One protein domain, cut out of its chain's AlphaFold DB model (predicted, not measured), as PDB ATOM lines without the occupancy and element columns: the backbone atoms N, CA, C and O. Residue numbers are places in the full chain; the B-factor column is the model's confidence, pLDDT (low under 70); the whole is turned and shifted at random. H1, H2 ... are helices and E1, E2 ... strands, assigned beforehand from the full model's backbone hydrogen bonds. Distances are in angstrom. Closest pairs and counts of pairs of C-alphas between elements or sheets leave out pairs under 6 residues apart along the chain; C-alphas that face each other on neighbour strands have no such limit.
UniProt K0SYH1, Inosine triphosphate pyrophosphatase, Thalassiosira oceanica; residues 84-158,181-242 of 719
ATOM      1  N   ARG A  84     291.128 189.216 291.091       39.66
ATOM      2  CA  ARG A  84     291.648 187.951 291.642       39.66
ATOM      3  C   ARG A  84     292.654 188.269 292.743       39.66
ATOM      4  O   ARG A  84     293.841 188.370 292.455       39.66
ATOM      5  N   PRO A  85     292.216 188.397 293.998       43.34
ATOM      6  CA  PRO A  85     293.108 188.291 295.136       43.34
ATOM      7  C   PRO A  85     293.337 186.794 295.379       43.34
ATOM      8  O   PRO A  85     292.392 186.067 295.672       43.34
ATOM      9  N   THR A  86     294.566 186.314 295.194       49.41
ATOM     10  CA  THR A  86     294.923 184.886 295.362       49.41
ATOM     11  C   THR A  86     295.980 184.644 296.434       49.41
ATOM     12  O   THR A  86     296.315 183.487 296.682       49.41
ATOM     13  N   ALA A  87     296.463 185.702 297.095       53.62
ATOM     14  CA  ALA A  87     297.373 185.567 298.219       53.62
ATOM     15  C   ALA A  87     296.598 185.057 299.458       53.62
ATOM     16  O   ALA A  87     295.574 185.658 299.822       53.62
ATOM     17  N   PRO A  88     297.045 183.952 300.081       62.38
ATOM     18  CA  PRO A  88     296.493 183.462 301.339       62.38
ATOM     19  C   PRO A  88     296.544 184.536 302.438       62.38
ATOM     20  O   PRO A  88     297.500 185.302 302.521       62.38
ATOM     21  N   THR A  89     295.553 184.566 303.330       69.44
ATOM     22  CA  THR A  89     295.679 185.266 304.619       69.44
ATOM     23  C   THR A  89     295.946 184.238 305.693       69.44
ATOM     24  O   THR A  89     295.028 183.529 306.087       69.44
ATOM     25  N   VAL A  90     297.188 184.134 306.153       75.88
ATOM     26  CA  VAL A  90     297.556 183.166 307.190       75.88
ATOM     27  C   VAL A  90     298.310 183.900 308.285       75.88
ATOM     28  O   VAL A  90     299.317 184.557 308.026       75.88
ATOM     29  N   SER A  91     297.793 183.832 309.507       81.81
ATOM     30  CA  SER A  91     298.452 184.355 310.704       81.81
ATOM     31  C   SER A  91     299.620 183.461 311.136       81.81
ATOM     32  O   SER A  91     299.714 182.301 310.740       81.81
ATOM     33  N   ALA A  92     300.512 183.975 311.988       81.50
ATOM     34  CA  ALA A  92     301.613 183.173 312.528       81.50
ATOM     35  C   ALA A  92     301.119 181.957 313.341       81.50
ATOM     36  O   ALA A  92     301.732 180.893 313.273       81.50
ATOM     37  N   ASP A  93     299.995 182.090 314.053       80.81
ATOM     38  CA  ASP A  93     299.391 180.997 314.827       80.81
ATOM     39  C   ASP A  93     298.794 179.917 313.911       80.81
ATOM     40  O   ASP A  93     298.994 178.722 314.137       80.81
ATOM     41  N   GLU A  94     298.113 180.318 312.831       83.12
ATOM     42  CA  GLU A  94     297.632 179.380 311.807       83.12
ATOM     43  C   GLU A  94     298.802 178.697 311.094       83.12
ATOM     44  O   GLU A  94     298.774 177.485 310.910       83.12
ATOM     45  N   ALA A  95     299.862 179.435 310.754       83.50
ATOM     46  CA  ALA A  95     301.073 178.872 310.164       83.50
ATOM     47  C   ALA A  95     301.737 177.839 311.087       83.50
ATOM     48  O   ALA A  95     302.172 176.791 310.613       83.50
ATOM     49  N   LEU A  96     301.771 178.092 312.399       81.94
ATOM     50  CA  LEU A  96     302.266 177.130 313.383       81.94
ATOM     51  C   LEU A  96     301.376 175.880 313.437       81.94
ATOM     52  O   LEU A  96     301.895 174.768 313.456       81.94
ATOM     53  N   SER A  97     300.051 176.045 313.408       81.81
ATOM     54  CA  SER A  97     299.117 174.913 313.346       81.81
ATOM     55  C   SER A  97     299.315 174.084 312.077       81.81
ATOM     56  O   SER A  97     299.345 172.858 312.146       81.81
ATOM     57  N   LEU A  98     299.481 174.740 310.925       81.38
ATOM     58  CA  LEU A  98     299.763 174.087 309.647       81.38
ATOM     59  C   LEU A  98     301.100 173.346 309.683       81.38
ATOM     60  O   LEU A  98     301.185 172.228 309.189       81.38
ATOM     61  N   LEU A  99     302.125 173.945 310.290       79.19
ATOM     62  CA  LEU A  99     303.442 173.339 310.457       79.19
ATOM     63  C   LEU A  99     303.387 172.085 311.336       79.19
ATOM     64  O   LEU A  99     303.952 171.066 310.961       79.19
ATOM     65  N   ILE A 100     302.687 172.147 312.472       76.19
ATOM     66  CA  ILE A 100     302.484 171.005 313.377       76.19
ATOM     67  C   ILE A 100     301.696 169.893 312.675       76.19
ATOM     68  O   ILE A 100     302.024 168.719 312.806       76.19
ATOM     69  N   ASP A 101     300.671 170.258 311.903       72.94
ATOM     70  CA  ASP A 101     299.908 169.309 311.094       72.94
ATOM     71  C   ASP A 101     300.748 168.659 309.987       72.94
ATOM     72  O   ASP A 101     300.494 167.508 309.635       72.94
ATOM     73  N   PHE A 102     301.704 169.399 309.416       71.38
ATOM     74  CA  PHE A 102     302.592 168.936 308.349       71.38
ATOM     75  C   PHE A 102     303.760 168.093 308.883       71.38
ATOM     76  O   PHE A 102     304.205 167.169 308.212       71.38
ATOM     77  N   TYR A 103     304.265 168.387 310.084       67.69
ATOM     78  CA  TYR A 103     305.455 167.766 310.666       67.69
ATOM     79  C   TYR A 103     305.142 167.133 312.030       67.69
ATOM     80  O   TYR A 103     305.383 167.722 313.085       67.69
ATOM     81  N   VAL A 104     304.623 165.901 312.006       68.12
ATOM     82  CA  VAL A 104     304.563 165.023 313.186       68.12
ATOM     83  C   VAL A 104     305.687 163.988 313.050       68.12
ATOM     84  O   VAL A 104     305.618 163.158 312.141       68.12
ATOM     85  N   PRO A 105     306.742 164.024 313.885       60.22
ATOM     86  CA  PRO A 105     307.829 163.061 313.776       60.22
ATOM     87  C   PRO A 105     307.392 161.655 314.169       60.22
ATOM     88  O   PRO A 105     306.468 161.445 314.959       60.22
ATOM     89  N   ASP A 106     308.128 160.683 313.649       56.81
ATOM     90  CA  ASP A 106     307.885 159.275 313.908       56.81
ATOM     91  C   ASP A 106     307.921 158.938 315.406       56.81
ATOM     92  O   ASP A 106     308.904 159.191 316.102       56.81
ATOM     93  N   GLY A 107     306.850 158.303 315.889       56.12
ATOM     94  CA  GLY A 107     306.735 157.842 317.275       56.12
ATOM     95  C   GLY A 107     306.210 158.876 318.276       56.12
ATOM     96  O   GLY A 107     306.173 158.565 319.464       56.12
ATOM     97  N   PHE A 108     305.779 160.057 317.821       56.34
ATOM     98  CA  PHE A 108     305.171 161.095 318.661       56.34
ATOM     99  C   PHE A 108     303.666 161.237 318.388       56.34
ATOM    100  O   PHE A 108     303.224 161.194 317.239       56.34
ATOM    101  N   GLU A 109     302.865 161.425 319.441       63.16
ATOM    102  CA  GLU A 109     301.480 161.885 319.289       63.16
ATOM    103  C   GLU A 109     301.456 163.396 319.005       63.16
ATOM    104  O   GLU A 109     302.382 164.121 319.366       63.16
ATOM    105  N   LYS A 110     300.374 163.910 318.399       61.75
ATOM    106  CA  LYS A 110     300.185 165.359 318.156       61.75
ATOM    107  C   LYS A 110     300.335 166.221 319.423       61.75
ATOM    108  O   LYS A 110     300.582 167.418 319.319       61.75
ATOM    109  N   SER A 111     300.164 165.632 320.605       57.62
ATOM    110  CA  SER A 111     300.377 166.270 321.908       57.62
ATOM    111  C   SER A 111     301.847 166.434 322.304       57.62
ATOM    112  O   SER A 111     302.132 167.258 323.169       57.62
ATOM    113  N   ASP A 112     302.763 165.690 321.679       56.12
ATOM    114  CA  ASP A 112     304.182 165.575 322.049       56.12
ATOM    115  C   ASP A 112     305.124 166.025 320.914       56.12
ATOM    116  O   ASP A 112     306.297 165.651 320.869       56.12
ATOM    117  N   VAL A 113     304.610 166.836 319.986       57.94
ATOM    118  CA  VAL A 113     305.331 167.335 318.805       57.94
ATOM    119  C   VAL A 113     306.574 168.128 319.248       57.94
ATOM    120  O   VAL A 113     306.490 168.936 320.180       57.94
ATOM    121  N   PRO A 114     307.740 167.930 318.611       60.81
ATOM    122  CA  PRO A 114     308.942 168.701 318.890       60.81
ATOM    123  C   PRO A 114     308.761 170.206 318.699       60.81
ATOM    124  O   PRO A 114     307.754 170.687 318.187       60.81
ATOM    125  N   ARG A 115     309.781 170.973 319.112       70.50
ATOM    126  CA  ARG A 115     309.787 172.443 319.088       70.50
ATOM    127  C   ARG A 115     309.743 172.983 317.652       70.50
ATOM    128  O   ARG A 115     310.779 173.336 317.090       70.50
ATOM    129  N   ALA A 116     308.541 173.051 317.094       79.88
ATOM    130  CA  ALA A 116     308.211 173.805 315.903       79.88
ATOM    131  C   ALA A 116     308.002 175.278 316.285       79.88
ATOM    132  O   ALA A 116     307.288 175.589 317.238       79.88
ATOM    133  N   GLU A 117     308.643 176.188 315.564       87.50
ATOM    134  CA  GLU A 117     308.555 177.624 315.824       87.50
ATOM    135  C   GLU A 117     308.406 178.381 314.505       87.50
ATOM    136  O   GLU A 117     309.181 178.168 313.570       87.50
ATOM    137  N   VAL A 118     307.437 179.295 314.433       89.88
ATOM    138  CA  VAL A 118     307.352 180.280 313.349       89.88
ATOM    139  C   VAL A 118     308.199 181.479 313.753       89.88
ATOM    140  O   VAL A 118     307.853 182.198 314.686       89.88
ATOM    141  N   LEU A 119     309.320 181.695 313.065       91.38
ATOM    142  CA  LEU A 119     310.249 182.775 313.405       91.38
ATOM    143  C   LEU A 119     309.760 184.115 312.854       91.38
ATOM    144  O   LEU A 119     309.782 185.124 313.557       91.38
ATOM    145  N   ARG A 120     309.359 184.135 311.578       92.25
ATOM    146  CA  ARG A 120     308.785 185.307 310.902       92.25
ATOM    147  C   ARG A 120     308.176 184.934 309.555       92.25
ATOM    148  O   ARG A 120     308.602 183.969 308.923       92.25
ATOM    149  N   GLN A 121     307.252 185.763 309.086       88.62
ATOM    150  CA  GLN A 121     306.830 185.770 307.688       88.62
ATOM    151  C   GLN A 121     307.931 186.386 306.806       88.62
ATOM    152  O   GLN A 121     308.686 187.251 307.259       88.62
ATOM    153  N   LEU A 122     308.048 185.902 305.574       85.19
ATOM    154  CA  LEU A 122     308.960 186.405 304.550       85.19
ATOM    155  C   LEU A 122     308.165 187.159 303.485       85.19
ATOM    156  O   LEU A 122     307.026 186.797 303.184       85.19
ATOM    157  N   ASP A 123     308.788 188.183 302.905       74.44
ATOM    158  CA  ASP A 123     308.191 188.946 301.814       74.44
ATOM    159  C   ASP A 123     308.028 188.057 300.573       74.44
ATOM    160  O   ASP A 123     308.936 187.321 300.187       74.44
ATOM    161  N   SER A 124     306.844 188.110 299.971       73.06
ATOM    162  CA  SER A 124     306.465 187.342 298.788       73.06
ATOM    163  C   SER A 124     305.346 188.080 298.059       73.06
ATOM    164  O   SER A 124     304.531 188.753 298.694       73.06
ATOM    165  N   TYR A 125     305.333 188.009 296.728       63.25
ATOM    166  CA  TYR A 125     304.372 188.750 295.912       63.25
ATOM    167  C   TYR A 125     303.007 188.049 295.821       63.25
ATOM    168  O   TYR A 125     301.971 188.708 295.899       63.25
ATOM    169  N   ASP A 126     303.007 186.727 295.664       70.69
ATOM    170  CA  ASP A 126     301.834 185.903 295.360       70.69
ATOM    171  C   ASP A 126     301.631 184.738 296.346       70.69
ATOM    172  O   ASP A 126     300.486 184.409 296.668       70.69
ATOM    173  N   ASP A 127     302.714 184.161 296.868       82.31
ATOM    174  CA  ASP A 127     302.684 183.130 297.916       82.31
ATOM    175  C   ASP A 127     302.711 183.712 299.341       82.31
ATOM    176  O   ASP A 127     303.067 184.874 299.545       82.31
ATOM    177  N   VAL A 128     302.439 182.873 300.350       85.94
ATOM    178  CA  VAL A 128     302.731 183.183 301.761       85.94
ATOM    179  C   VAL A 128     303.824 182.262 302.287       85.94
ATOM    180  O   VAL A 128     303.653 181.048 302.392       85.94
ATOM    181  N   ASN A 129     304.949 182.870 302.658       89.81
ATOM    182  CA  ASN A 129     306.165 182.176 303.060       89.81
ATOM    183  C   ASN A 129     306.495 182.473 304.525       89.81
ATOM    184  O   ASN A 129     306.534 183.632 304.935       89.81
ATOM    185  N   PHE A 130     306.800 181.439 305.308       91.62
ATOM    186  CA  PHE A 130     307.277 181.578 306.682       91.62
ATOM    187  C   PHE A 130     308.649 180.936 306.848       91.62
ATOM    188  O   PHE A 130     308.859 179.776 306.491       91.62
ATOM    189  N   LEU A 131     309.570 181.676 307.464       93.00
ATOM    190  CA  LEU A 131     310.772 181.087 308.033       93.00
ATOM    191  C   LEU A 131     310.380 180.403 309.343       93.00
ATOM    192  O   LEU A 131     309.937 181.060 310.291       93.00
ATOM    193  N   VAL A 132     310.570 179.092 309.386       92.25
ATOM    194  CA  VAL A 132     310.221 178.246 310.525       92.25
ATOM    195  C   VAL A 132     311.445 177.496 311.037       92.25
ATOM    196  O   VAL A 132     312.485 177.430 310.375       92.25
ATOM    197  N   LYS A 133     311.331 176.938 312.238       89.62
ATOM    198  CA  LYS A 133     312.352 176.101 312.859       89.62
ATOM    199  C   LYS A 133     311.732 174.781 313.296       89.62
ATOM    200  O   LYS A 133     310.728 174.794 313.997       89.62
ATOM    201  N   LEU A 134     312.338 173.674 312.884       83.12
ATOM    202  CA  LEU A 134     311.945 172.304 313.210       83.12
ATOM    203  C   LEU A 134     313.138 171.615 313.861       83.12
ATOM    204  O   LEU A 134     314.206 171.536 313.258       83.12
ATOM    205  N   ASP A 135     313.000 171.207 315.122       80.44
ATOM    206  CA  ASP A 135     314.064 170.518 315.871       80.44
ATOM    207  C   ASP A 135     315.428 171.223 315.847       80.44
ATOM    208  O   ASP A 135     316.496 170.615 315.809       80.44
ATOM    209  N   GLY A 136     315.411 172.557 315.877       82.44
ATOM    210  CA  GLY A 136     316.643 173.341 315.816       82.44
ATOM    211  C   GLY A 136     317.053 173.783 314.411       82.44
ATOM    212  O   GLY A 136     317.797 174.758 314.304       82.44
ATOM    213  N   GLN A 137     316.551 173.131 313.363       86.38
ATOM    214  CA  GLN A 137     316.901 173.377 311.963       86.38
ATOM    215  C   GLN A 137     315.941 174.368 311.311       86.38
ATOM    216  O   GLN A 137     314.740 174.336 311.563       86.38
ATOM    217  N   LYS A 138     316.461 175.265 310.470       91.56
ATOM    218  CA  LYS A 138     315.620 176.206 309.720       91.56
ATOM    219  C   LYS A 138     314.963 175.503 308.533       91.56
ATOM    220  O   LYS A 138     315.603 174.707 307.849       91.56
ATOM    221  N   ALA A 139     313.726 175.881 308.248       91.06
ATOM    222  CA  ALA A 139     313.000 175.472 307.057       91.06
ATOM    223  C   ALA A 139     312.115 176.620 306.551       91.06
ATOM    224  O   ALA A 139     311.890 177.618 307.243       91.06
ATOM    225  N   LEU A 140     311.624 176.473 305.329       91.88
ATOM    226  CA  LEU A 140     310.649 177.354 304.710       91.88
ATOM    227  C   LEU A 140     309.306 176.625 304.641       91.88
ATOM    228  O   LEU A 140     309.182 175.618 303.948       91.88
ATOM    229  N   LEU A 141     308.303 177.145 305.349       91.69
ATOM    230  CA  LEU A 141     306.911 176.751 305.158       91.69
ATOM    231  C   LEU A 141     306.321 177.645 304.065       91.69
ATOM    232  O   LEU A 141     306.161 178.850 304.266       91.69
ATOM    233  N   LYS A 142     306.030 177.052 302.910       90.62
ATOM    234  CA  LYS A 142     305.512 177.740 301.728       90.62
ATOM    235  C   LYS A 142     304.052 177.370 301.504       90.62
ATOM    236  O   LYS A 142     303.720 176.196 301.358       90.62
ATOM    237  N   ILE A 143     303.195 178.382 301.458       89.31
ATOM    238  CA  ILE A 143     301.777 178.262 301.125       89.31
ATOM    239  C   ILE A 143     301.609 178.844 299.729       89.31
ATOM    240  O   ILE A 143     301.747 180.054 299.536       89.31
ATOM    241  N   HIS A 144     301.362 177.963 298.764       86.12
ATOM    242  CA  HIS A 144     301.252 178.340 297.365       86.12
ATOM    243  C   HIS A 144     300.010 179.191 297.119       86.12
ATOM    244  O   HIS A 144     298.958 178.990 297.737       86.12
ATOM    245  N   ASN A 145     300.122 180.112 296.168       80.81
ATOM    246  CA  ASN A 145     299.000 180.904 295.693       80.81
ATOM    247  C   ASN A 145     297.847 180.012 295.178       80.81
ATOM    248  O   ASN A 145     298.008 178.819 294.879       80.81
ATOM    249  N   GLY A 146     296.654 180.600 295.057       73.12
ATOM    250  CA  GLY A 146     295.465 179.861 294.619       73.12
ATOM    251  C   GLY A 146     295.590 179.224 293.227       73.12
ATOM    252  O   GLY A 146     295.065 178.140 293.006       73.12
ATOM    253  N   VAL A 147     296.325 179.841 292.294       76.62
ATOM    254  CA  VAL A 147     296.434 179.354 290.907       76.62
ATOM    255  C   VAL A 147     297.320 178.113 290.812       76.62
ATOM    256  O   VAL A 147     296.937 177.133 290.175       76.62
ATOM    257  N   GLU A 148     298.499 178.133 291.434       82.19
ATOM    258  CA  GLU A 148     299.394 176.971 291.468       82.19
ATOM    259  C   GLU A 148     298.767 175.814 292.246       82.19
ATOM    260  O   GLU A 148     298.875 174.655 291.834       82.19
ATOM    261  N   SER A 149     298.050 176.140 293.326       85.50
ATOM    262  CA  SER A 149     297.301 175.168 294.121       85.50
ATOM    263  C   SER A 149     296.209 174.486 293.295       85.50
ATOM    264  O   SER A 149     296.170 173.259 293.235       85.50
ATOM    265  N   GLU A 150     295.372 175.256 292.587       83.31
ATOM    266  CA  GLU A 150     294.340 174.726 291.686       83.31
ATOM    267  C   GLU A 150     294.935 173.806 290.610       83.31
ATOM    268  O   GLU A 150     294.401 172.726 290.356       83.31
ATOM    269  N   GLN A 151     296.055 174.201 289.994       83.56
ATOM    270  CA  GLN A 151     296.728 173.399 288.966       83.56
ATOM    271  C   GLN A 151     297.240 172.066 289.517       83.56
ATOM    272  O   GLN A 151     297.039 171.025 288.888       83.56
ATOM    273  N   TYR A 152     297.885 172.085 290.684       86.31
ATOM    274  CA  TYR A 152     298.377 170.873 291.335       86.31
ATOM    275  C   TYR A 152     297.231 169.940 291.722       86.31
ATOM    276  O   TYR A 152     297.264 168.749 291.399       86.31
ATOM    277  N   ILE A 153     296.194 170.485 292.360       86.06
ATOM    278  CA  ILE A 153     295.010 169.740 292.791       86.06
ATOM    279  C   ILE A 153     294.314 169.116 291.576       86.06
ATOM    280  O   ILE A 153     294.048 167.917 291.574       86.06
ATOM    281  N   ALA A 154     294.093 169.873 290.498       83.75
ATOM    282  CA  ALA A 154     293.498 169.349 289.269       83.75
ATOM    283  C   ALA A 154     294.335 168.219 288.640       83.75
ATOM    284  O   ALA A 154     293.781 167.216 288.181       83.75
ATOM    285  N   ALA A 155     295.666 168.345 288.650       82.00
ATOM    286  CA  ALA A 155     296.570 167.312 288.150       82.00
ATOM    287  C   ALA A 155     296.493 166.013 288.981       82.00
ATOM    288  O   ALA A 155     296.490 164.917 288.410       82.00
ATOM    289  N   HIS A 156     296.354 166.123 290.308       79.25
ATOM    290  CA  HIS A 156     296.453 164.995 291.244       79.25
ATOM    291  C   HIS A 156     295.113 164.383 291.680       79.25
ATOM    292  O   HIS A 156     295.070 163.188 291.979       79.25
ATOM    293  N   LEU A 157     293.991 165.107 291.607       67.75
ATOM    294  CA  LEU A 157     292.646 164.559 291.858       67.75
ATOM    295  C   LEU A 157     292.274 163.436 290.871       67.75
ATOM    296  O   LEU A 157     291.535 162.514 291.217       67.75
ATOM    297  N   SER A 158     292.838 163.461 289.658       51.56
ATOM    298  CA  SER A 158     292.644 162.415 288.643       51.56
ATOM    299  C   SER A 158     293.304 161.066 288.988       51.56
ATOM    300  O   SER A 158     292.908 160.036 288.436       51.56
ATOM    301  N   THR A 181     300.422 167.510 284.766       79.31
ATOM    302  CA  THR A 181     301.639 167.947 285.468       79.31
ATOM    303  C   THR A 181     301.484 169.403 285.874       79.31
ATOM    304  O   THR A 181     300.927 170.188 285.104       79.31
ATOM    305  N   SER A 182     301.990 169.774 287.043       86.88
ATOM    306  CA  SER A 182     301.904 171.128 287.595       86.88
ATOM    307  C   SER A 182     303.285 171.753 287.813       86.88
ATOM    308  O   SER A 182     304.310 171.069 287.789       86.88
ATOM    309  N   ILE A 183     303.319 173.062 288.073       86.94
ATOM    310  CA  ILE A 183     304.557 173.772 288.425       86.94
ATOM    311  C   ILE A 183     305.154 173.277 289.754       86.94
ATOM    312  O   ILE A 183     306.369 173.233 289.922       86.94
ATOM    313  N   ILE A 184     304.307 172.823 290.681       88.56
ATOM    314  CA  ILE A 184     304.748 172.263 291.958       88.56
ATOM    315  C   ILE A 184     305.496 170.938 291.735       88.56
ATOM    316  O   ILE A 184     306.536 170.733 292.361       88.56
ATOM    317  N   ASP A 185     305.043 170.096 290.796       88.81
ATOM    318  CA  ASP A 185     305.758 168.865 290.411       88.81
ATOM    319  C   ASP A 185     307.115 169.169 289.784       88.81
ATOM    320  O   ASP A 185     308.101 168.494 290.074       88.81
ATOM    321  N   LEU A 186     307.172 170.207 288.939       91.50
ATOM    322  CA  LEU A 186     308.422 170.665 288.341       91.50
ATOM    323  C   LEU A 186     309.420 171.091 289.417       91.50
ATOM    324  O   LEU A 186     310.566 170.656 289.386       91.50
ATOM    325  N   HIS A 187     308.982 171.901 290.383       91.56
ATOM    326  CA  HIS A 187     309.827 172.322 291.498       91.56
ATOM    327  C   HIS A 187     310.360 171.122 292.285       91.56
ATOM    328  O   HIS A 187     311.555 171.063 292.555       91.56
ATOM    329  N   THR A 188     309.503 170.154 292.620       89.00
ATOM    330  CA  THR A 188     309.928 168.937 293.327       89.00
ATOM    331  C   THR A 188     310.991 168.176 292.531       89.00
ATOM    332  O   THR A 188     312.054 167.883 293.074       89.00
ATOM    333  N   ALA A 189     310.763 167.948 291.234       91.56
ATOM    334  CA  ALA A 189     311.720 167.254 290.372       91.56
ATOM    335  C   ALA A 189     313.063 167.999 290.255       91.56
ATOM    336  O   ALA A 189     314.120 167.371 290.257       91.56
ATOM    337  N   ILE A 190     313.037 169.334 290.183       92.94
ATOM    338  CA  ILE A 190     314.249 170.163 290.181       92.94
ATOM    339  C   ILE A 190     315.015 169.987 291.484       92.94
ATOM    340  O   ILE A 190     316.212 169.719 291.457       92.94
ATOM    341  N   PHE A 191     314.340 170.106 292.624       90.94
ATOM    342  CA  PHE A 191     314.981 170.031 293.930       90.94
ATOM    343  C   PHE A 191     315.594 168.661 294.207       90.94
ATOM    344  O   PHE A 191     316.730 168.588 294.675       90.94
ATOM    345  N   GLU A 192     314.897 167.579 293.863       88.81
ATOM    346  CA  GLU A 192     315.433 166.215 293.950       88.81
ATOM    347  C   GLU A 192     316.660 166.040 293.050       88.81
ATOM    348  O   GLU A 192     317.701 165.541 293.489       88.81
ATOM    349  N   HIS A 193     316.573 166.511 291.803       91.50
ATOM    350  CA  HIS A 193     317.668 166.401 290.849       91.50
ATOM    351  C   HIS A 193     318.901 167.198 291.287       91.50
ATOM    352  O   HIS A 193     320.011 166.667 291.269       91.50
ATOM    353  N   LEU A 194     318.728 168.443 291.736       89.94
ATOM    354  CA  LEU A 194     319.828 169.278 292.225       89.94
ATOM    355  C   LEU A 194     320.431 168.725 293.521       89.94
ATOM    356  O   LEU A 194     321.651 168.703 293.655       89.94
ATOM    357  N   SER A 195     319.611 168.195 294.435       85.25
ATOM    358  CA  SER A 195     320.091 167.583 295.685       85.25
ATOM    359  C   SER A 195     320.950 166.338 295.444       85.25
ATOM    360  O   SER A 195     321.832 166.030 296.244       85.25
ATOM    361  N   SER A 196     320.738 165.631 294.328       84.75
ATOM    362  CA  SER A 196     321.565 164.481 293.939       84.75
ATOM    363  C   SER A 196     322.965 164.863 293.427       84.75
ATOM    364  O   SER A 196     323.811 163.987 293.232       84.75
ATOM    365  N   LYS A 197     323.236 166.160 293.218       82.44
ATOM    366  CA  LYS A 197     324.459 166.655 292.580       82.44
ATOM    367  C   LYS A 197     325.369 167.365 293.588       82.44
ATOM    368  O   LYS A 197     325.152 168.534 293.889       82.44
ATOM    369  N   PRO A 198     326.452 166.718 294.059       69.81
ATOM    370  CA  PRO A 198     327.295 167.258 295.131       69.81
ATOM    371  C   PRO A 198     328.091 168.515 294.741       69.81
ATOM    372  O   PRO A 198     328.550 169.238 295.619       69.81
ATOM    373  N   ASN A 199     328.260 168.775 293.439       66.50
ATOM    374  CA  ASN A 199     329.079 169.876 292.917       66.50
ATOM    375  C   ASN A 199     328.258 171.083 292.444       66.50
ATOM    376  O   ASN A 199     328.826 172.004 291.854       66.50
ATOM    377  N   ILE A 200     326.938 171.069 292.649       71.62
ATOM    378  CA  ILE A 200     326.069 172.186 292.280       71.62
ATOM    379  C   ILE A 200     325.690 172.955 293.531       71.62
ATOM    380  O   ILE A 200     325.398 172.397 294.586       71.62
ATOM    381  N   THR A 201     325.726 174.269 293.380       66.00
ATOM    382  CA  THR A 201     325.252 175.251 294.347       66.00
ATOM    383  C   THR A 201     323.884 174.863 294.919       66.00
ATOM    384  O   THR A 201     322.994 174.439 294.184       66.00
ATOM    385  N   SER A 202     323.715 175.005 296.235       71.38
ATOM    386  CA  SER A 202     322.534 174.501 296.941       71.38
ATOM    387  C   SER A 202     321.228 175.141 296.448       71.38
ATOM    388  O   SER A 202     321.142 176.343 296.210       71.38
ATOM    389  N   ALA A 203     320.187 174.334 296.302       79.62
ATOM    390  CA  ALA A 203     318.819 174.795 296.089       79.62
ATOM    391  C   ALA A 203     317.962 174.332 297.275       79.62
ATOM    392  O   ALA A 203     318.385 173.431 298.009       79.62
ATOM    393  N   PRO A 204     316.769 174.914 297.493       80.12
ATOM    394  CA  PRO A 204     315.814 174.338 298.428       80.12
ATOM    395  C   PRO A 204     315.557 172.867 298.080       80.12
ATOM    396  O   PRO A 204     315.420 172.522 296.912       80.12
ATOM    397  N   ALA A 205     315.486 172.005 299.087       79.62
ATOM    398  CA  ALA A 205     315.060 170.618 298.964       79.62
ATOM    399  C   ALA A 205     313.652 170.475 299.543       79.62
ATOM    400  O   ALA A 205     313.338 171.102 300.557       79.62
ATOM    401  N   THR A 206     312.794 169.662 298.930       79.25
ATOM    402  CA  THR A 206     311.477 169.373 299.510       79.25
ATOM    403  C   THR A 206     311.643 168.504 300.756       79.25
ATOM    404  O   THR A 206     312.328 167.485 300.711       79.25
ATOM    405  N   ILE A 207     311.019 168.903 301.865       75.06
ATOM    406  CA  ILE A 207     310.989 168.120 303.104       75.06
ATOM    407  C   ILE A 207     309.628 167.409 303.168       75.06
ATOM    408  O   ILE A 207     308.608 168.101 303.237       75.06
ATOM    409  N   PRO A 208     309.579 166.065 303.135       66.81
ATOM    410  CA  PRO A 208     308.322 165.334 303.218       66.81
ATOM    411  C   PRO A 208     307.687 165.451 304.620       66.81
ATOM    412  O   PRO A 208     308.396 165.625 305.619       66.81
ATOM    413  N   PRO A 209     306.351 165.355 304.722       61.25
ATOM    414  CA  PRO A 209     305.638 165.242 305.985       61.25
ATOM    415  C   PRO A 209     305.929 163.870 306.613       61.25
ATOM    416  O   PRO A 209     305.368 162.854 306.214       61.25
ATOM    417  N   SER A 210     306.820 163.843 307.611       60.44
ATOM    418  CA  SER A 210     307.397 162.629 308.229       60.44
ATOM    419  C   SER A 210     308.224 161.751 307.264       60.44
ATOM    420  O   SER A 210     308.045 161.782 306.052       60.44
ATOM    421  N   GLU A 211     309.141 160.925 307.784       54.56
ATOM    422  CA  GLU A 211     309.987 160.036 306.956       54.56
ATOM    423  C   GLU A 211     309.214 158.866 306.299       54.56
ATOM    424  O   GLU A 211     309.804 158.082 305.557       54.56
ATOM    425  N   LYS A 212     307.902 158.721 306.554       47.44
ATOM    426  CA  LYS A 212     307.094 157.551 306.154       47.44
ATOM    427  C   LYS A 212     305.979 157.822 305.141       47.44
ATOM    428  O   LYS A 212     305.249 156.884 304.820       47.44
ATOM    429  N   GLN A 213     305.805 159.053 304.663       55.09
ATOM    430  CA  GLN A 213     304.706 159.402 303.759       55.09
ATOM    431  C   GLN A 213     305.231 159.756 302.361       55.09
ATOM    432  O   GLN A 213     306.112 160.599 302.224       55.09
ATOM    433  N   ASP A 214     304.673 159.120 301.324       54.91
ATOM    434  CA  ASP A 214     305.045 159.352 299.915       54.91
ATOM    435  C   ASP A 214     304.589 160.736 299.387       54.91
ATOM    436  O   ASP A 214     305.022 161.174 298.320       54.91
ATOM    437  N   ASP A 215     303.717 161.440 300.119       62.75
ATOM    438  CA  ASP A 215     303.148 162.726 299.707       62.75
ATOM    439  C   ASP A 215     304.010 163.900 300.169       62.75
ATOM    440  O   ASP A 215     304.059 164.215 301.347       62.75
ATOM    441  N   VAL A 216     304.632 164.623 299.240       74.94
ATOM    442  CA  VAL A 216     305.518 165.770 299.533       74.94
ATOM    443  C   VAL A 216     304.794 167.110 299.761       74.94
ATOM    444  O   VAL A 216     305.436 168.152 299.915       74.94
ATOM    445  N   VAL A 217     303.456 167.117 299.758       83.06
ATOM    446  CA  VAL A 217     302.628 168.321 299.936       83.06
ATOM    447  C   VAL A 217     301.431 168.056 300.851       83.06
ATOM    448  O   VAL A 217     301.008 166.920 301.031       83.06
ATOM    449  N   SER A 218     300.823 169.121 301.374       82.25
ATOM    450  CA  SER A 218     299.570 169.066 302.137       82.25
ATOM    451  C   SER A 218     298.556 170.034 301.543       82.25
ATOM    452  O   SER A 218     298.914 171.146 301.168       82.25
ATOM    453  N   ILE A 219     297.290 169.627 301.451       84.69
ATOM    454  CA  ILE A 219     296.201 170.471 300.939       84.69
ATOM    455  C   ILE A 219     295.303 170.886 302.107       84.69
ATOM    456  O   ILE A 219     294.902 170.044 302.922       84.69
ATOM    457  N   ARG A 220     294.993 172.183 302.211       82.44
ATOM    458  CA  ARG A 220     294.131 172.747 303.265       82.44
ATOM    459  C   ARG A 220     293.201 173.816 302.717       82.44
ATOM    460  O   ARG A 220     293.585 174.582 301.842       82.44
ATOM    461  N   GLU A 221     291.992 173.888 303.265       84.38
ATOM    462  CA  GLU A 221     291.100 175.023 303.035       84.38
ATOM    463  C   GLU A 221     291.530 176.195 303.915       84.38
ATOM    464  O   GLU A 221     291.524 176.091 305.140       84.38
ATOM    465  N   LEU A 222     291.926 177.299 303.285       81.06
ATOM    466  CA  LEU A 222     292.422 178.496 303.961       81.06
ATOM    467  C   LEU A 222     291.707 179.748 303.438       81.06
ATOM    468  O   LEU A 222     291.278 179.779 302.278       81.06
ATOM    469  N   PRO A 223     291.563 180.794 304.271       75.88
ATOM    470  CA  PRO A 223     291.005 182.053 303.818       75.88
ATOM    471  C   PRO A 223     291.958 182.732 302.830       75.88
ATOM    472  O   PRO A 223     293.178 182.768 303.011       75.88
ATOM    473  N   VAL A 224     291.378 183.287 301.772       72.12
ATOM    474  CA  VAL A 224     292.087 184.076 300.760       72.12
ATOM    475  C   VAL A 224     291.453 185.451 300.675       72.12
ATOM    476  O   VAL A 224     290.281 185.636 301.009       72.12
ATOM    477  N   HIS A 225     292.191 186.431 300.166       63.53
ATOM    478  CA  HIS A 225     291.704 187.804 300.025       63.53
ATOM    479  C   HIS A 225     290.554 187.990 299.005       63.53
ATOM    480  O   HIS A 225     290.323 189.110 298.572       63.53
ATOM    481  N   SER A 226     289.825 186.946 298.599       63.16
ATOM    482  CA  SER A 226     288.719 187.000 297.636       63.16
ATOM    483  C   SER A 226     287.394 186.628 298.306       63.16
ATOM    484  O   SER A 226     287.203 185.456 298.625       63.16
ATOM    485  N   PRO A 227     286.446 187.568 298.490       58.78
ATOM    486  CA  PRO A 227     285.153 187.267 299.111       58.78
ATOM    487  C   PRO A 227     284.365 186.174 298.377       58.78
ATOM    488  O   PRO A 227     283.661 185.398 299.012       58.78
ATOM    489  N   ASP A 228     284.513 186.100 297.051       63.00
ATOM    490  CA  ASP A 228     283.785 185.154 296.199       63.00
ATOM    491  C   ASP A 228     284.462 183.772 296.107       63.00
ATOM    492  O   ASP A 228     283.846 182.821 295.633       63.00
ATOM    493  N   HIS A 229     285.728 183.655 296.530       64.88
ATOM    494  CA  HIS A 229     286.550 182.444 296.366       64.88
ATOM    495  C   HIS A 229     287.247 182.021 297.673       64.88
ATOM    496  O   HIS A 229     288.244 181.306 297.633       64.88
ATOM    497  N   SER A 230     286.753 182.485 298.826       70.12
ATOM    498  CA  SER A 230     287.262 182.131 300.155       70.12
ATOM    499  C   SER A 230     286.234 181.286 300.921       70.12
ATOM    500  O   SER A 230     285.065 181.678 300.968       70.12
ATOM    501  N   PRO A 231     286.642 180.192 301.593       75.56
ATOM    502  CA  PRO A 231     287.997 179.629 301.624       75.56
ATOM    503  C   PRO A 231     288.366 178.923 300.306       75.56
ATOM    504  O   PRO A 231     287.488 178.495 299.560       75.56
ATOM    505  N   ALA A 232     289.666 178.790 300.032       79.06
ATOM    506  CA  ALA A 232     290.196 178.064 298.877       79.06
ATOM    507  C   ALA A 232     291.073 176.891 299.327       79.06
ATOM    508  O   ALA A 232     291.725 176.966 300.369       79.06
ATOM    509  N   GLN A 233     291.120 175.820 298.529       84.44
ATOM    510  CA  GLN A 233     292.077 174.735 298.741       84.44
ATOM    511  C   GLN A 233     293.468 175.177 298.286       84.44
ATOM    512  O   GLN A 233     293.692 175.418 297.101       84.44
ATOM    513  N   LEU A 234     294.395 175.271 299.234       86.06
ATOM    514  CA  LEU A 234     295.766 175.701 299.007       86.06
ATOM    515  C   LEU A 234     296.746 174.563 299.271       86.06
ATOM    516  O   LEU A 234     296.566 173.770 300.200       86.06
ATOM    517  N   VAL A 235     297.788 174.504 298.445       87.75
ATOM    518  CA  VAL A 235     298.888 173.552 298.575       87.75
ATOM    519  C   VAL A 235     299.967 174.149 299.469       87.75
ATOM    520  O   VAL A 235     300.444 175.263 299.262       87.75
ATOM    521  N   ILE A 236     300.374 173.377 300.464       88.12
ATOM    522  CA  ILE A 236     301.376 173.729 301.461       88.12
ATOM    523  C   ILE A 236     302.560 172.787 301.288       88.12
ATOM    524  O   ILE A 236     302.381 171.575 301.131       88.12
ATOM    525  N   ARG A 237     303.771 173.341 301.333       89.25
ATOM    526  CA  ARG A 237     305.024 172.589 301.283       89.25
ATOM    527  C   ARG A 237     305.986 173.050 302.358       89.25
ATOM    528  O   ARG A 237     306.012 174.223 302.729       89.25
ATOM    529  N   LEU A 238     306.830 172.124 302.780       87.94
ATOM    530  CA  LEU A 238     307.985 172.406 303.607       87.94
ATOM    531  C   LEU A 238     309.252 172.227 302.765       87.94
ATOM    532  O   LEU A 238     309.381 171.259 302.015       87.94
ATOM    533  N   GLN A 239     310.172 173.179 302.859       89.62
ATOM    534  CA  GLN A 239     311.418 173.183 302.098       89.62
ATOM    535  C   GLN A 239     312.611 173.421 303.018       89.62
ATOM    536  O   GLN A 239     312.500 174.126 304.026       89.62
ATOM    537  N   SER A 240     313.769 172.861 302.676       88.75
ATOM    538  CA  SER A 240     315.007 173.130 303.396       88.75
ATOM    539  C   SER A 240     315.394 174.597 303.265       88.75
ATOM    540  O   SER A 240     315.208 175.233 302.226       88.75
ATOM    541  N   TRP A 241     315.959 175.142 304.337       91.00
ATOM    542  CA  TRP A 241     316.488 176.492 304.314       91.00
ATOM    543  C   TRP A 241     317.843 176.535 303.602       91.00
ATOM    544  O   TRP A 241     318.716 175.710 303.865       91.00
ATOM    545  N   VAL A 242     318.030 177.529 302.735       90.06
ATOM    546  CA  VAL A 242     319.326 177.829 302.117       90.06
ATOM    547  C   VAL A 242     320.012 178.898 302.967       90.06
ATOM    548  O   VAL A 242     319.598 180.058 302.977       90.06
TER     549      VAL A 242
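AT A GLANCE: This is residues 84 to 158 and 181 to 242 of the 719 residues of the protein "Inosine triphosphate pyrophosphatase" of Thalassiosira oceanica (UniProt K0SYH1). A strongly twisted sheet of five strands curls round helix H1, which sits in its hollow, while helix H2 packs on the opposite face. The first residues of H3 meet H2 about perpendicular, and residues 196 to 201 beyond H3 stick out. The printed part has 137 residues, with three named helices and five named strands in the order H1 E1 E2 E3 H2 H3 E4 E5; the class is mixed, helices and strands. The antiparallel sheet runs E1 E2 E3 E5 E4. The whole is compact, with a radius of gyration of the C-alphas of 15.0 A and spans of 44 by 35 by 31 A.

HOW THE PARTS SIT: In the sheet, E1, residues 117 to 122, E2, residues 128 to 134, and E3, residues 137 to 143, form a meander, each strand the antiparallel neighbour of the one before. N 119 and O 131 of the hairpin E1 and E2 are 2.9 A apart, and N 130 and O 141 of the hairpin E2 and E3 are 2.9 A apart, both within hydrogen-bond range. E5, residues 232 to 240, pairs in a staggered way: its residues 236 to 240 pair with E3, with N 140 and O 239 at 2.8 A, and its residues 232 to 236 with E4, residues 218 to 222, with N 220 and O 234 at 3.0 A. The sheet curls round H1, residues 92 to 102; the closest C-alphas of H1 and E1 are those of Leu 96 and Val 118, 6.0 A apart. On the opposite face is H2, residues 146 to 158, at a height over the sheet of 9.1 A; its closest C-alpha pair with E5 is Ser 149 and Val 235, 5.0 A. H2 touches H3, residues 183 to 195, about perpendicular at 87 degrees, through residues 148 to 152 of H2 and 183 to 185 of H3 alone; the closest C-alphas are those of Tyr 152 and Ile 184, 6.6 A. H3 only grazes the sheet, and H1 is apart from H2 and H3. Every O i to N i+4 pair is within hydrogen-bond range in H1 and H3, and 8 of 9 are in H2.

IN THESE COORDINATES: H1 begins at C-alpha 92 (301.613, 183.173, 312.528) and is 14.9 A long. E1, E2, E3 and E4 measure 14.3 A, 18.3 A, 19.2 A and 12.0 A. H2 measures 18.7 A and H3 18.2 A. E5, 25.7 A, ends at C-alpha 240 (315.007, 173.130, 303.396).

THE WHOLE: The C-alphas farthest apart are those of Asn 199 and Asp 228, 47.9 A. Residues 159 to 180 are not printed; C-alphas 158 and 181 are 11.0 A apart across the cut. The links H1 to E1 and H3 to E4 are long. The mean pLDDT of the printed part is 77.2, and 37 residues are under 70, among them residues 84 to 89, 103 to 114 and 208 to 215.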